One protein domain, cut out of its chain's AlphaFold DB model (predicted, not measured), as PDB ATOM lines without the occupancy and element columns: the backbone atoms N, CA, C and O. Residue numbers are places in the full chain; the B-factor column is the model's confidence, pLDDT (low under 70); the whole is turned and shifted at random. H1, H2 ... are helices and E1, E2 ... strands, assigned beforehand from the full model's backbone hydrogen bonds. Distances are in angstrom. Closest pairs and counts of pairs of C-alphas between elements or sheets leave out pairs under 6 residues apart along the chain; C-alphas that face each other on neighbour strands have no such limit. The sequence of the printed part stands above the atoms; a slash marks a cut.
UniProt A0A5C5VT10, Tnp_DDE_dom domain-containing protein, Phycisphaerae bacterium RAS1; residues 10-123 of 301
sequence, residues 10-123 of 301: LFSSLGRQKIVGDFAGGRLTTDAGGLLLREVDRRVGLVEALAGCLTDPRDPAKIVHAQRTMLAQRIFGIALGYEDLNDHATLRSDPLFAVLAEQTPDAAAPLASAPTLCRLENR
ATOM      1  N   LEU A  10      88.187 214.854 123.035       89.94
ATOM      2  CA  LEU A  10      89.258 215.257 122.126       89.94
ATOM      3  C   LEU A  10      90.624 214.847 122.690       89.94
ATOM      4  O   LEU A  10      90.981 215.233 123.801       89.94
ATOM      5  N   PHE A  11      91.409 214.120 121.894       90.75
ATOM      6  CA  PHE A  11      92.775 213.714 122.230       90.75
ATOM      7  C   PHE A  11      93.806 214.429 121.350       90.75
ATOM      8  O   PHE A  11      93.466 215.116 120.381       90.75
ATOM      9  N   SER A  12      95.091 214.269 121.683       91.94
ATOM     10  CA  SER A  12      96.172 214.846 120.883       91.94
ATOM     11  C   SER A  12      96.165 214.270 119.460       91.94
ATOM     12  O   SER A  12      95.891 213.087 119.235       91.94
ATOM     13  N   SER A  13      96.479 215.107 118.474       92.31
ATOM     14  CA  SER A  13      96.427 214.706 117.071       92.31
ATOM     15  C   SER A  13      97.497 213.671 116.703       92.31
ATOM     16  O   SER A  13      98.569 213.551 117.315       92.31
ATOM     17  N   LEU A  14      97.213 212.924 115.639       92.00
ATOM     18  CA  LEU A  14      98.193 212.139 114.897       92.00
ATOM     19  C   LEU A  14      98.524 212.893 113.606       92.00
ATOM     20  O   LEU A  14      97.756 212.887 112.644       92.00
ATOM     21  N   GLY A  15      99.649 213.608 113.599       89.19
ATOM     22  CA  GLY A  15      99.968 214.536 112.516       89.19
ATOM     23  C   GLY A  15      98.841 215.556 112.322       89.19
ATOM     24  O   GLY A  15      98.509 216.310 113.238       89.19
ATOM     25  N   ARG A  16      98.233 215.558 111.131       88.56
ATOM     26  CA  ARG A  16      97.100 216.437 110.782       88.56
ATOM     27  C   ARG A  16      95.730 215.872 111.178       88.56
ATOM     28  O   ARG A  16      94.736 216.584 111.072       88.56
ATOM     29  N   GLN A  17      95.657 214.612 111.605       89.50
ATOM     30  CA  GLN A  17      94.401 213.941 111.935       89.50
ATOM     31  C   GLN A  17      94.021 214.194 113.395       89.50
ATOM     32  O   GLN A  17      94.828 213.995 114.305       89.50
ATOM     33  N   LYS A  18      92.777 214.626 113.622       91.12
ATOM     34  CA  LYS A  18      92.212 214.756 114.970       91.12
ATOM     35  C   LYS A  18      91.775 213.385 115.471       91.12
ATOM     36  O   LYS A  18      91.180 212.621 114.719       91.12
ATOM     37  N   ILE A  19      92.045 213.111 116.741       90.88
ATOM     38  CA  ILE A  19      91.609 211.889 117.410       90.88
ATOM     39  C   ILE A  19      90.465 212.268 118.338       90.88
ATOM     40  O   ILE A  19      90.636 213.104 119.227       90.88
ATOM     41  N   VAL A  20      89.297 211.680 118.095       90.19
ATOM     42  CA  VAL A  20      88.072 211.953 118.845       90.19
ATOM     43  C   VAL A  20      87.498 210.622 119.306       90.19
ATOM     44  O   VAL A  20      87.311 209.721 118.493       90.19
ATOM     45  N   GLY A  21      87.251 210.496 120.607       88.56
ATOM     46  CA  GLY A  21      86.414 209.439 121.158       88.56
ATOM     47  C   GLY A  21      84.970 209.920 121.197       88.56
ATOM     48  O   GLY A  21      84.689 210.952 121.802       88.56
ATOM     49  N   ASP A  22      84.062 209.197 120.557       87.75
ATOM     50  CA  ASP A  22      82.628 209.465 120.612       87.75
ATOM     51  C   ASP A  22      81.849 208.198 120.988       87.75
ATOM     52  O   ASP A  22      82.415 207.119 121.171       87.75
ATOM     53  N   PHE A  23      80.536 208.350 121.132       84.62
ATOM     54  CA  PHE A  23      79.619 207.258 121.453       84.62
ATOM     55  C   PHE A  23      78.763 206.854 120.242       84.62
ATOM     56  O   PHE A  23      77.699 206.263 120.407       84.62
ATOM     57  N   ALA A  24      79.203 207.178 119.019       84.56
ATOM     58  CA  ALA A  24      78.445 206.945 117.787       84.56
ATOM     59  C   ALA A  24      78.630 205.528 117.210       84.56
ATOM     60  O   ALA A  24      78.012 205.189 116.203       84.56
ATOM     61  N   GLY A  25      79.458 204.686 117.838       76.75
ATOM     62  CA  GLY A  25      79.577 203.270 117.477       76.75
ATOM     63  C   GLY A  25      80.409 202.989 116.221       76.75
ATOM     64  O   GLY A  25      80.222 201.945 115.606       76.75
ATOM     65  N   GLY A  26      81.297 203.909 115.825       84.25
ATOM     66  CA  GLY A  26      82.195 203.750 114.677       84.25
ATOM     67  C   GLY A  26      83.295 202.703 114.905       84.25
ATOM     68  O   GLY A  26      83.039 201.516 115.087       84.25
ATOM     69  N   ARG A  27      84.564 203.123 114.872       84.12
ATOM     70  CA  ARG A  27      85.681 202.224 115.196       84.12
ATOM     71  C   ARG A  27      85.804 202.091 116.712       84.12
ATOM     72  O   ARG A  27      86.180 203.048 117.381       84.12
ATOM     73  N   LEU A  28      85.487 200.910 117.229       86.75
ATOM     74  CA  LEU A  28      85.484 200.621 118.661       86.75
ATOM     75  C   LEU A  28      86.854 200.123 119.140       86.75
ATOM     76  O   LEU A  28      87.554 199.427 118.408       86.75
ATOM     77  N   THR A  29      87.206 200.458 120.381       86.31
ATOM     78  CA  THR A  29      88.366 199.913 121.102       86.31
ATOM     79  C   THR A  29      88.047 199.832 122.594       86.31
ATOM     80  O   THR A  29      87.319 200.677 123.120       86.31
ATOM     81  N   THR A  30      88.576 198.820 123.281       86.31
ATOM     82  CA  THR A  30      88.469 198.662 124.742       86.31
ATOM     83  C   THR A  30      89.629 199.313 125.491       86.31
ATOM     84  O   THR A  30      89.533 199.535 126.694       86.31
ATOM     85  N   ASP A  31      90.688 199.698 124.777       92.19
ATOM     86  CA  ASP A  31      91.967 200.095 125.366       92.19
ATOM     87  C   ASP A  31      92.220 201.602 125.296       92.19
ATOM     88  O   ASP A  31      93.363 202.047 125.352       92.19
ATOM     89  N   ALA A  32      91.171 202.426 125.190       89.31
ATOM     90  CA  ALA A  32      91.290 203.875 124.979       89.31
ATOM     91  C   ALA A  32      92.224 204.591 125.986       89.31
ATOM     92  O   ALA A  32      92.827 205.612 125.650       89.31
ATOM     93  N   GLY A  33      92.412 204.030 127.190       90.31
ATOM     94  CA  GLY A  33      93.400 204.493 128.173       90.31
ATOM     95  C   GLY A  33      94.852 204.490 127.667       90.31
ATOM     96  O   GLY A  33      95.655 205.308 128.117       90.31
ATOM     97  N   GLY A  34      95.185 203.664 126.672       94.56
ATOM     98  CA  GLY A  34      96.487 203.644 126.007       94.56
ATOM     99  C   GLY A  34      96.873 204.990 125.388       94.56
ATOM    100  O   GLY A  34      98.058 205.312 125.323       94.56
ATOM    101  N   LEU A  35      95.900 205.833 125.011       94.81
ATOM    102  CA  LEU A  35      96.183 207.189 124.522       94.81
ATOM    103  C   LEU A  35      96.948 208.025 125.557       94.81
ATOM    104  O   LEU A  35      97.798 208.824 125.176       94.81
ATOM    105  N   LEU A  36      96.718 207.807 126.857       94.75
ATOM    106  CA  LEU A  36      97.472 208.482 127.917       94.75
ATOM    107  C   LEU A  36      98.929 208.006 127.963       94.75
ATOM    108  O   LEU A  36      99.830 208.822 128.147       94.75
ATOM    109  N   LEU A  37      99.176 206.710 127.742       95.94
ATOM    110  CA  LEU A  37     100.534 206.159 127.662       95.94
ATOM    111  C   LEU A  37     101.303 206.752 126.480       95.94
ATOM    112  O   LEU A  37     102.477 207.095 126.617       95.94
ATOM    113  N   ARG A  38     100.628 206.943 125.343       95.81
ATOM    114  CA  ARG A  38     101.193 207.646 124.188       95.81
ATOM    115  C   ARG A  38     101.564 209.092 124.518       95.81
ATOM    116  O   ARG A  38     102.637 209.536 124.124       95.81
ATOM    117  N   GLU A  39     100.731 209.826 125.257       95.44
ATOM    118  CA  GLU A  39     101.077 211.195 125.676       95.44
ATOM    119  C   GLU A  39     102.288 211.235 126.610       95.44
ATOM    120  O   GLU A  39     103.129 212.130 126.499       95.44
ATOM    121  N   VAL A  40     102.405 210.260 127.513       94.88
ATOM    122  CA  VAL A  40     103.584 210.127 128.376       94.88
ATOM    123  C   VAL A  40     104.828 209.839 127.535       94.88
ATOM    124  O   VAL A  40     105.833 210.532 127.696       94.88
ATOM    125  N   ASP A  41     104.767 208.891 126.594       96.19
ATOM    126  CA  ASP A  41     105.901 208.595 125.710       96.19
ATOM    127  C   ASP A  41     106.283 209.792 124.832       96.19
ATOM    128  O   ASP A  41     107.463 210.079 124.683       96.19
ATOM    129  N   ARG A  42     105.322 210.565 124.318       94.50
ATOM    130  CA  ARG A  42     105.610 211.792 123.556       94.50
ATOM    131  C   ARG A  42     106.378 212.832 124.367       94.50
ATOM    132  O   ARG A  42     107.200 213.549 123.801       94.50
ATOM    133  N   ARG A  43     106.114 212.926 125.672       93.81
ATOM    134  CA  ARG A  43     106.808 213.859 126.575       93.81
ATOM    135  C   ARG A  43     108.186 213.355 126.992       93.81
ATOM    136  O   ARG A  43     109.110 214.153 127.091       93.81
ATOM    137  N   VAL A  44     108.315 212.056 127.254       93.62
ATOM    138  CA  VAL A  44     109.544 211.448 127.797       93.62
ATOM    139  C   VAL A  44     110.494 210.971 126.688       93.62
ATOM    140  O   VAL A  44     111.708 210.916 126.872       93.62
ATOM    141  N   GLY A  45     109.969 210.631 125.514       95.50
ATOM    142  CA  GLY A  45     110.723 210.097 124.382       95.50
ATOM    143  C   GLY A  45     111.326 208.717 124.653       95.50
ATOM    144  O   GLY A  45     112.413 208.416 124.155       95.50
ATOM    145  N   LEU A  46     110.671 207.887 125.473       95.25
ATOM    146  CA  LEU A  46     111.233 206.614 125.921       95.25
ATOM    147  C   LEU A  46     111.380 205.635 124.754       95.25
ATOM    148  O   LEU A  46     112.467 205.099 124.548       95.25
ATOM    149  N   VAL A  47     110.326 205.423 123.966       97.12
ATOM    150  CA  VAL A  47     110.341 204.461 122.855       97.12
ATOM    151  C   VAL A  47     111.405 204.829 121.824       97.12
ATOM    152  O   VAL A  47     112.115 203.950 121.340       97.12
ATOM    153  N   GLU A  48     111.565 206.120 121.524       96.62
ATOM    154  CA  GLU A  48     112.601 206.600 120.604       96.62
ATOM    155  C   GLU A  48     114.011 206.330 121.154       96.62
ATOM    156  O   GLU A  48     114.860 205.776 120.454       96.62
ATOM    157  N   ALA A  49     114.251 206.634 122.434       96.69
ATOM    158  CA  ALA A  49     115.533 206.369 123.084       96.69
ATOM    159  C   ALA A  49     115.879 204.868 123.093       96.69
ATOM    160  O   ALA A  49     117.026 204.488 122.837       96.69
ATOM    161  N   LEU A  50     114.892 203.999 123.345       95.88
ATOM    162  CA  LEU A  50     115.080 202.548 123.304       95.88
ATOM    163  C   LEU A  50     115.306 202.047 121.871       95.88
ATOM    164  O   LEU A  50     116.177 201.204 121.652       95.88
ATOM    165  N   ALA A  51     114.593 202.592 120.881       96.19
ATOM    166  CA  ALA A  51     114.777 202.247 119.473       96.19
ATOM    167  C   ALA A  51     116.193 202.560 118.982       96.19
ATOM    168  O   ALA A  51     116.793 201.720 118.310       96.19
ATOM    169  N   GLY A  52     116.753 203.707 119.380       95.56
ATOM    170  CA  GLY A  52     118.136 204.090 119.076       95.56
ATOM    171  C   GLY A  52     119.198 203.199 119.734       95.56
ATOM    172  O   GLY A  52     120.339 203.149 119.279       95.56
ATOM    173  N   CYS A  53     118.843 202.445 120.781       96.00
ATOM    174  CA  CYS A  53     119.755 201.496 121.423       96.00
ATOM    175  C   CYS A  53     119.875 200.165 120.662       96.00
ATOM    176  O   CYS A  53     120.823 199.406 120.907       96.00
ATOM    177  N   LEU A  54     118.938 199.863 119.760       95.19
ATOM    178  CA  LEU A  54     118.884 198.610 119.017       95.19
ATOM    179  C   LEU A  54     119.407 198.799 117.591       95.19
ATOM    180  O   LEU A  54     118.940 199.654 116.845       95.19
ATOM    181  N   THR A  55     120.350 197.955 117.179       93.00
ATOM    182  CA  THR A  55     120.786 197.909 115.779       93.00
ATOM    183  C   THR A  55     119.730 197.189 114.946       93.00
ATOM    184  O   THR A  55     119.287 196.108 115.331       93.00
ATOM    185  N   ASP A  56     119.358 197.758 113.799       94.31
ATOM    186  CA  ASP A  56     118.456 197.109 112.849       94.31
ATOM    187  C   ASP A  56     119.260 196.416 111.731       94.31
ATOM    188  O   ASP A  56     119.735 197.092 110.822       94.31
ATOM    189  N   PRO A  57     119.460 195.083 111.774       93.75
ATOM    190  CA  PRO A  57     120.227 194.357 110.756       93.75
ATOM    191  C   PRO A  57     119.447 194.108 109.455       93.75
ATOM    192  O   PRO A  57     119.946 193.418 108.569       93.75
ATOM    193  N   ARG A  58     118.192 194.564 109.358       94.56
ATOM    194  CA  ARG A  58     117.347 194.334 108.180       94.56
ATOM    195  C   ARG A  58     117.813 195.208 107.017       94.56
ATOM    196  O   ARG A  58     118.244 196.337 107.216       94.56
ATOM    197  N   ASP A  59     117.655 194.694 105.804       95.62
ATOM    198  CA  ASP A  59     117.854 195.455 104.569       95.62
ATOM    199  C   ASP A  59     116.867 196.641 104.514       95.62
ATOM    200  O   ASP A  59     115.655 196.389 104.480       95.62
ATOM    201  N   PRO A  60     117.341 197.905 104.491       95.56
ATOM    202  CA  PRO A  60     116.482 199.088 104.508       95.56
ATOM    203  C   PRO A  60     115.433 199.116 103.394       95.56
ATOM    204  O   PRO A  60     114.317 199.573 103.630       95.56
ATOM    205  N   ALA A  61     115.742 198.570 102.213       96.44
ATOM    206  CA  ALA A  61     114.813 198.539 101.080       96.44
ATOM    207  C   ALA A  61     113.627 197.579 101.296       96.44
ATOM    208  O   ALA A  61     112.632 197.646 100.579       96.44
ATOM    209  N   LYS A  62     113.724 196.680 102.283       94.62
ATOM    210  CA  LYS A  62     112.711 195.664 102.610       94.62
ATOM    211  C   LYS A  62     111.994 195.955 103.929       94.62
ATOM    212  O   LYS A  62     111.230 195.116 104.416       94.62
ATOM    213  N   ILE A  63     112.243 197.112 104.544       95.38
ATOM    214  CA  ILE A  63     111.595 197.501 105.797       95.38
ATOM    215  C   ILE A  63     110.200 198.046 105.496       95.38
ATOM    216  O   ILE A  63     110.045 199.148 104.987       95.38
ATOM    217  N   VAL A  64     109.183 197.278 105.890       94.75
ATOM    218  CA  VAL A  64     107.780 197.730 105.894       94.75
ATOM    219  C   VAL A  64     107.432 198.434 107.210       94.75
ATOM    220  O   VAL A  64     106.789 199.476 107.213       94.75
ATOM    221  N   HIS A  65     107.882 197.883 108.344       96.12
ATOM    222  CA  HIS A  65     107.629 198.445 109.674       96.12
ATOM    223  C   HIS A  65     108.923 198.967 110.292       96.12
ATOM    224  O   HIS A  65     109.863 198.194 110.556       96.12
ATOM    225  N   ALA A  66     108.956 200.273 110.557       95.75
ATOM    226  CA  ALA A  66     110.058 200.909 111.261       95.75
ATOM    227  C   ALA A  66     110.262 200.271 112.645       95.75
ATOM    228  O   ALA A  66     109.315 199.848 113.311       95.75
ATOM    229  N   GLN A  67     111.517 200.194 113.088       95.56
ATOM    230  CA  GLN A  67     111.857 199.561 114.365       95.56
ATOM    231  C   GLN A  67     111.179 200.246 115.555       95.56
ATOM    232  O   GLN A  67     110.644 199.555 116.419       95.56
ATOM    233  N   ARG A  68     111.139 201.585 115.562       96.50
ATOM    234  CA  ARG A  68     110.410 202.376 116.562       96.50
ATOM    235  C   ARG A  68     108.935 201.971 116.630       96.50
ATOM    236  O   ARG A  68     108.434 201.719 117.717       96.50
ATOM    237  N   THR A  69     108.262 201.852 115.485       97.50
ATOM    238  CA  THR A  69     106.847 201.455 115.395       97.50
ATOM    239  C   THR A  69     106.606 200.078 116.009       97.50
ATOM    240  O   THR A  69     105.680 199.902 116.795       97.50
ATOM    241  N   MET A  70     107.464 199.101 115.699       97.50
ATOM    242  CA  MET A  70     107.353 197.755 116.270       97.50
ATOM    243  C   MET A  70     107.621 197.737 117.783       97.50
ATOM    244  O   MET A  70     106.943 197.018 118.515       97.50
ATOM    245  N   LEU A  71     108.581 198.537 118.260       97.12
ATOM    246  CA  LEU A  71     108.850 198.690 119.692       97.12
ATOM    247  C   LEU A  71     107.685 199.358 120.420       97.12
ATOM    248  O   LEU A  71     107.284 198.861 121.464       97.12
ATOM    249  N   ALA A  72     107.116 200.429 119.861       97.62
ATOM    250  CA  ALA A  72     105.927 201.085 120.399       97.62
ATOM    251  C   ALA A  72     104.776 200.082 120.537       97.62
ATOM    252  O   ALA A  72     104.220 199.923 121.620       97.62
ATOM    253  N   GLN A  73     104.483 199.343 119.460       97.31
ATOM    254  CA  GLN A  73     103.438 198.320 119.447       97.31
ATOM    255  C   GLN A  73     103.629 197.294 120.575       97.31
ATOM    256  O   GLN A  73     102.652 196.912 121.213       97.31
ATOM    257  N   ARG A  74     104.868 196.860 120.847       96.81
ATOM    258  CA  ARG A  74     105.147 195.890 121.920       96.81
ATOM    259  C   ARG A  74     105.132 196.487 123.313       96.81
ATOM    260  O   ARG A  74     104.522 195.899 124.195       96.81
ATOM    261  N   ILE A  75     105.746 197.647 123.517       96.56
ATOM    262  CA  ILE A  75     105.778 198.307 124.826       96.56
ATOM    263  C   ILE A  75     104.356 198.643 125.283       96.56
ATOM    264  O   ILE A  75     103.995 198.344 126.419       96.56
ATOM    265  N   PHE A  76     103.531 199.208 124.396       97.31
ATOM    266  CA  PHE A  76     102.142 199.510 124.730       97.31
ATOM    267  C   PHE A  76     101.275 198.255 124.832       97.31
ATOM    268  O   PHE A  76     100.410 198.215 125.698       97.31
ATOM    269  N   GLY A  77     101.537 197.216 124.029       96.19
ATOM    270  CA  GLY A  77     100.891 195.909 124.190       96.19
ATOM    271  C   GLY A  77     101.097 195.348 125.595       96.19
ATOM    272  O   GLY A  77     100.125 195.102 126.299       96.19
ATOM    273  N   ILE A  78     102.352 195.272 126.051       95.88
ATOM    274  CA  ILE A  78     102.700 194.817 127.406       95.88
ATOM    275  C   ILE A  78     102.021 195.691 128.471       95.88
ATOM    276  O   ILE A  78     101.437 195.170 129.414       95.88
ATOM    277  N   ALA A  79     102.051 197.020 128.315       95.81
ATOM    278  CA  ALA A  79     101.434 197.937 129.276       95.81
ATOM    279  C   ALA A  79      99.903 197.791 129.376       95.81
ATOM    280  O   ALA A  79      99.331 198.096 130.420       95.81
ATOM    281  N   LEU A  80      99.252 197.329 128.306       95.31
ATOM    282  CA  LEU A  80      97.814 197.058 128.247       95.31
ATOM    283  C   LEU A  80      97.457 195.608 128.626       95.31
ATOM    284  O   LEU A  80      96.284 195.254 128.620       95.31
ATOM    285  N   GLY A  81      98.440 194.778 128.991       94.69
ATOM    286  CA  GLY A  81      98.230 193.383 129.398       94.69
ATOM    287  C   GLY A  81      98.364 192.353 128.274       94.69
ATOM    288  O   GLY A  81      98.176 191.166 128.512       94.69
ATOM    289  N   TYR A  82      98.745 192.777 127.069       94.75
ATOM    290  CA  TYR A  82      99.025 191.912 125.918       94.75
ATOM    291  C   TYR A  82     100.514 191.556 125.862       94.75
ATOM    292  O   TYR A  82     101.248 191.913 124.932       94.75
ATOM    293  N   GLU A  83     100.996 190.912 126.924       91.31
ATOM    294  CA  GLU A  83     102.397 190.498 127.031       91.31
ATOM    295  C   GLU A  83     102.743 189.387 126.035       91.31
ATOM    296  O   GLU A  83     103.812 189.419 125.412       91.31
ATOM    297  N   ASP A  84     101.795 188.487 125.783       87.94
ATOM    298  CA  ASP A  84     101.923 187.437 124.789       87.94
ATOM    299  C   ASP A  84     101.814 187.985 123.358       87.94
ATOM    300  O   ASP A  84     101.154 188.978 123.052       87.94
ATOM    301  N   LEU A  85     102.504 187.327 122.427       91.69
ATOM    302  CA  LEU A  85     102.504 187.735 121.020       91.69
ATOM    303  C   LEU A  85     101.280 187.240 120.234       91.69
ATOM    304  O   LEU A  85     101.085 187.668 119.099       91.69
ATOM    305  N   ASN A  86     100.470 186.342 120.790       92.44
ATOM    306  CA  ASN A  86      99.275 185.787 120.142       92.44
ATOM    307  C   ASN A  86      98.233 186.868 119.800       92.44
ATOM    308  O   ASN A  86      97.747 186.904 118.667       92.44
ATOM    309  N   ASP A  87      97.958 187.793 120.720       94.06
ATOM    310  CA  ASP A  87      96.934 188.832 120.549       94.06
ATOM    311  C   ASP A  87      97.305 189.839 119.455       94.06
ATOM    312  O   ASP A  87      96.439 190.420 118.797       94.06
ATOM    313  N   HIS A  88      98.598 189.962 119.139       95.00
ATOM    314  CA  HIS A  88      99.087 190.815 118.057       95.00
ATOM    315  C   HIS A  88      98.627 190.375 116.657       95.00
ATOM    316  O   HIS A  88      98.785 191.140 115.702       95.00
ATOM    317  N   ALA A  89      98.032 189.185 116.502       92.75
ATOM    318  CA  ALA A  89      97.319 188.823 115.277       92.75
ATOM    319  C   ALA A  89      96.073 189.700 115.053       92.75
ATOM    320  O   ALA A  89      95.813 190.094 113.915       92.75
ATOM    321  N   THR A  90      95.368 190.052 116.131       92.62
ATOM    322  CA  THR A  90      94.180 190.918 116.118       92.62
ATOM    323  C   THR A  90      94.573 192.383 116.297       92.62
ATOM    324  O   THR A  90      94.195 193.225 115.481       92.62
ATOM    325  N   LEU A  91      95.414 192.692 117.295       93.62
ATOM    326  CA  LEU A  91      95.785 194.071 117.656       93.62
ATOM    327  C   LEU A  91      96.492 194.825 116.527       93.62
ATOM    328  O   LEU A  91      96.459 196.050 116.473       93.62
ATOM    329  N   ARG A  92      97.132 194.121 115.584       94.56
ATOM    330  CA  ARG A  92      97.798 194.774 114.447       94.56
ATOM    331  C   ARG A  92      96.851 195.542 113.521       94.56
ATOM    332  O   ARG A  92      97.326 196.397 112.776       94.56
ATOM    333  N   SER A  93      95.561 195.219 113.547       93.75
ATOM    334  CA  SER A  93      94.516 195.897 112.772       93.75
ATOM    335  C   SER A  93      93.707 196.881 113.626       93.75
ATOM    336  O   SER A  93      92.825 197.570 113.103       93.75
ATOM    337  N   ASP A  94      93.993 196.963 114.928       92.62
ATOM    338  CA  ASP A  94      93.308 197.878 115.831       92.62
ATOM    339  C   ASP A  94      93.736 199.336 115.528       92.62
ATOM    340  O   ASP A  94      94.936 199.643 115.500       92.62
ATOM    341  N   PRO A  95      92.778 200.258 115.281       91.75
ATOM    342  CA  PRO A  95      93.071 201.678 115.077       91.75
ATOM    343  C   PRO A  95      93.895 202.308 116.184       91.75
ATOM    344  O   PRO A  95      94.781 203.117 115.908       91.75
ATOM    345  N   LEU A  96      93.560 201.992 117.430       93.44
ATOM    346  CA  LEU A  96      94.215 202.554 118.585       93.44
ATOM    347  C   LEU A  96      95.677 202.131 118.582       93.44
ATOM    348  O   LEU A  96      96.538 202.994 118.691       93.44
ATOM    349  N   PHE A  97      95.982 200.851 118.375       95.25
ATOM    350  CA  PHE A  97      97.373 200.398 118.324       95.25
ATOM    351  C   PHE A  97      98.172 201.085 117.215       95.25
ATOM    352  O   PHE A  97      99.333 201.436 117.435       95.25
ATOM    353  N   ALA A  98      97.563 201.333 116.050       94.94
ATOM    354  CA  ALA A  98      98.202 202.128 115.003       94.94
ATOM    355  C   ALA A  98      98.521 203.548 115.500       94.94
ATOM    356  O   ALA A  98      99.665 203.989 115.376       94.94
ATOM    357  N   VAL A  99      97.569 204.215 116.160       95.44
ATOM    358  CA  VAL A  99      97.778 205.530 116.791       95.44
ATOM    359  C   VAL A  99      98.891 205.491 117.846       95.44
ATOM    360  O   VAL A  99      99.754 206.369 117.840       95.44
ATOM    361  N   LEU A 100      98.896 204.491 118.736       96.25
ATOM    362  CA  LEU A 100      99.924 204.309 119.771       96.25
ATOM    363  C   LEU A 100     101.316 204.163 119.153       96.25
ATOM    364  O   LEU A 100     102.287 204.711 119.664       96.25
ATOM    365  N   ALA A 101     101.410 203.484 118.009       96.19
ATOM    366  CA  ALA A 101     102.647 203.310 117.261       96.19
ATOM    367  C   ALA A 101     102.975 204.477 116.299       96.19
ATOM    368  O   ALA A 101     103.853 204.344 115.440       96.19
ATOM    369  N   GLU A 102     102.284 205.616 116.434       95.19
ATOM    370  CA  GLU A 102     102.411 206.808 115.584       95.19
ATOM    371  C   GLU A 102     102.219 206.511 114.085       95.19
ATOM    372  O   GLU A 102     102.882 207.092 113.227       95.19
ATOM    373  N   GLN A 103     101.317 205.580 113.760       95.25
ATOM    374  CA  GLN A 103     100.925 205.225 112.396       95.25
ATOM    375  C   GLN A 103      99.487 205.637 112.118       95.25
ATOM    376  O   GLN A 103      98.615 205.545 112.981       95.25
ATOM    377  N   THR A 104      99.228 206.058 110.879       92.94
ATOM    378  CA  THR A 104      97.853 206.297 110.431       92.94
ATOM    379  C   THR A 104      97.117 204.959 110.369       92.94
ATOM    380  O   THR A 104      97.614 204.046 109.711       92.94
ATOM    381  N   PRO A 105      95.953 204.817 111.025       91.50
ATOM    382  CA  PRO A 105      95.174 203.590 110.953       91.50
ATOM    383  C   PRO A 105      94.719 203.278 109.521       91.50
ATOM    384  O   PRO A 105      93.842 203.959 108.993       91.50
ATOM    385  N   ASP A 106      95.250 202.212 108.928       90.88
ATOM    386  CA  ASP A 106      94.915 201.761 107.576       90.88
ATOM    387  C   ASP A 106      94.697 200.240 107.561       90.88
ATOM    388  O   ASP A 106      95.536 199.470 108.026       90.88
ATOM    389  N   ALA A 107      93.556 199.804 107.023       85.94
ATOM    390  CA  ALA A 107      93.220 198.389 106.903       85.94
ATOM    391  C   ALA A 107      94.107 197.657 105.878       85.94
ATOM    392  O   ALA A 107      94.340 196.457 106.022       85.94
ATOM    393  N   ALA A 108      94.621 198.363 104.865       91.88
ATOM    394  CA  ALA A 108      95.529 197.801 103.866       91.88
ATOM    395  C   ALA A 108      96.982 197.707 104.367       91.88
ATOM    396  O   ALA A 108      97.769 196.924 103.832       91.88
ATOM    397  N   ALA A 109      97.330 198.464 105.412       92.69
ATOM    398  CA  ALA A 109      98.667 198.520 105.995       92.69
ATOM    399  C   ALA A 109      98.628 198.280 107.520       92.69
ATOM    400  O   ALA A 109      98.936 199.181 108.303       92.69
ATOM    401  N   PRO A 110      98.269 197.059 107.970       95.56
ATOM    402  CA  PRO A 110      98.248 196.727 109.392       95.56
ATOM    403  C   PRO A 110      99.655 196.783 109.998       95.56
ATOM    404  O   PRO A 110     100.657 196.632 109.298       95.56
ATOM    405  N   LEU A 111      99.742 196.906 111.324       97.31
ATOM    406  CA  LEU A 111     101.011 196.864 112.053       97.31
ATOM    407  C   LEU A 111     101.722 195.506 111.925       97.31
ATOM    408  O   LEU A 111     101.228 194.555 111.306       97.31
ATOM    409  N   ALA A 112     102.899 195.399 112.541       97.00
ATOM    410  CA  ALA A 112     103.708 194.195 112.489       97.00
ATOM    411  C   ALA A 112     102.966 192.982 113.071       97.00
ATOM    412  O   ALA A 112     102.256 193.063 114.075       97.00
ATOM    413  N   SER A 113     103.148 191.841 112.407       96.12
ATOM    414  CA  SER A 113     102.613 190.549 112.834       96.12
ATOM    415  C   SER A 113     103.402 189.954 114.001       96.12
ATOM    416  O   SER A 113     104.585 190.254 114.174       96.12
ATOM    417  N   ALA A 114     102.787 189.019 114.730       96.12
ATOM    418  CA  ALA A 114     103.422 188.304 115.839       96.12
ATOM    419  C   ALA A 114     104.809 187.705 115.496       96.12
ATOM    420  O   ALA A 114     105.761 187.972 116.230       96.12
ATOM    421  N   PRO A 115     105.023 187.014 114.350       95.38
ATOM    422  CA  PRO A 115     106.359 186.520 113.992       95.38
ATOM    423  C   PRO A 115     107.381 187.634 113.730       95.38
ATOM    424  O   PRO A 115     108.580 187.445 113.928       95.38
ATOM    425  N   THR A 116     106.930 188.798 113.258       95.44
ATOM    426  CA  THR A 116     107.805 189.951 113.005       95.44
ATOM    427  C   THR A 116     108.270 190.580 114.314       95.44
ATOM    428  O   THR A 116     109.454 190.885 114.450       95.44
ATOM    429  N   LEU A 117     107.366 190.704 115.287       96.75
ATOM    430  CA  LEU A 117     107.673 191.189 116.631       96.75
ATOM    431  C   LEU A 117     108.564 190.200 117.400       96.75
ATOM    432  O   LEU A 117     109.564 190.611 117.979       96.75
ATOM    433  N   CYS A 118     108.301 188.894 117.291       95.50
ATOM    434  CA  CYS A 118     109.163 187.853 117.858       95.50
ATOM    435  C   CYS A 118     110.606 187.965 117.336       95.50
ATOM    436  O   CYS A 118     111.568 187.949 118.104       95.50
ATOM    437  N   ARG A 119     110.784 188.154 116.019       95.38
ATOM    438  CA  ARG A 119     112.117 188.394 115.445       95.38
ATOM    439  C   ARG A 119     112.751 189.683 115.963       95.38
ATOM    440  O   ARG A 119     113.961 189.700 116.132       95.38
ATOM    441  N   LEU A 120     111.983 190.750 116.201       94.75
ATOM    442  CA  LEU A 120     112.508 191.970 116.824       94.75
ATOM    443  C   LEU A 120     113.091 191.671 118.211       94.75
ATOM    444  O   LEU A 120     114.242 192.030 118.448       94.75
ATOM    445  N   GLU A 121     112.331 191.005 119.079       93.75
ATOM    446  CA  GLU A 121     112.733 190.689 120.458       93.75
ATOM    447  C   GLU A 121     113.986 189.801 120.498       93.75
ATOM    448  O   GLU A 121     114.921 190.069 121.248       93.75
ATOM    449  N   ASN A 122     114.077 188.819 119.596       92.50
ATOM    450  CA  ASN A 122     115.217 187.900 119.516       92.50
ATOM    451  C   ASN A 122     116.503 188.514 118.921       92.50
ATOM    452  O   ASN A 122     117.543 187.859 118.906       92.50
ATOM    453  N   ARG A 123     116.480 189.766 118.437       92.25
ATOM    454  CA  ARG A 123     117.691 190.480 117.972       92.25
ATOM    455  C   ARG A 123     118.454 191.171 119.098       92.25
ATOM    456  O   ARG A 123     119.563 191.651 118.866       92.25
TER     457      ARG A 123
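AT A GLANCE: This is residues 10 to 123 of the 301 residues of the protein "Tnp_DDE_dom domain-containing protein" of Phycisphaerae bacterium RAS1 (UniProt A0A5C5VT10). One helix, H3, lies near the middle of a cluster of short helices that mostly cross it at large angles, and a small two-stranded hairpin, E1 and E2, sits at the margin of this cluster. H2 and H5 pack on H3, H1 packs on H5, and long links, residues 22 to 33 and 54 to 66, lie toward the two ends of the longest axis. The printed part has 114 residues, with two named strands and six named helices in the order E1 E2 H1 H2 H3 H4 H5 H6; the sheet, order E1 - E2, is antiparallel, and the class is mostly helix. The whole is compact, with a radius of gyration of the C-alphas of 13.9 A, and only just elongated, spanning 44 by 29 by 28 A.

HOW THE PARTS SIT: E1, residues 10 to 14, and E2, residues 17 to 21, form an antiparallel hairpin, with N 11 and O 19 3.0 A apart and N 14 and O 17 2.9 A apart, both within hydrogen-bond range. H1, residues 34 to 44, has its closest C-alpha to E1 at Leu 35, 7.7 A from that of Phe 11. H2, residues 46 to 53, touches H3, residues 67 to 79, at a steep tilt of 48 degrees, opposite ways; their closest C-alphas, Ala 51 and Arg 68, are 5.2 A apart. H3 is the hub, touching three helices. H4, residues 88 to 91, is near H3. H5, residues 95 to 100, touches residues 72 to 76 of H3, about perpendicular at 77 degrees, with the closest C-alphas, Gln 73 and Phe 97, 6.5 A apart. H5 also touches H1 at a shallow tilt of 22 degrees, the same way; their closest C-alphas, Arg 38 and Leu 100, are 5.7 A apart. H6, residues 114 to 121, only just touches residues 70 to 74 of H3, with 3 pairs of C-alphas within 8 A, the closest being Met 70 and Leu 117 at 6.6 A. H1 and H6 are apart. In H1, H2, H3, H5 and H6 every O i to N i+4 pair is within hydrogen-bond range; H4 is too short for such a pair.

IN THESE COORDINATES: E1 begins at C-alpha 10, (89.258, 215.257, 122.126), and E2 is 13.0 A long. H1 measures 15.3 A and H3 18.3 A, from C-alpha 67 at (111.857, 199.561, 114.365). H6 ends at C-alpha 121, (112.733, 190.689, 120.458).

THE WHOLE: The two C-alphas farthest apart, those of Ala 24 and Pro 57, are 44.2 A apart. The links E2 to H1, H2 to H3 and H5 to H6 are long. The printed part has no cut, and no printed residue is under 70 in pLDDT.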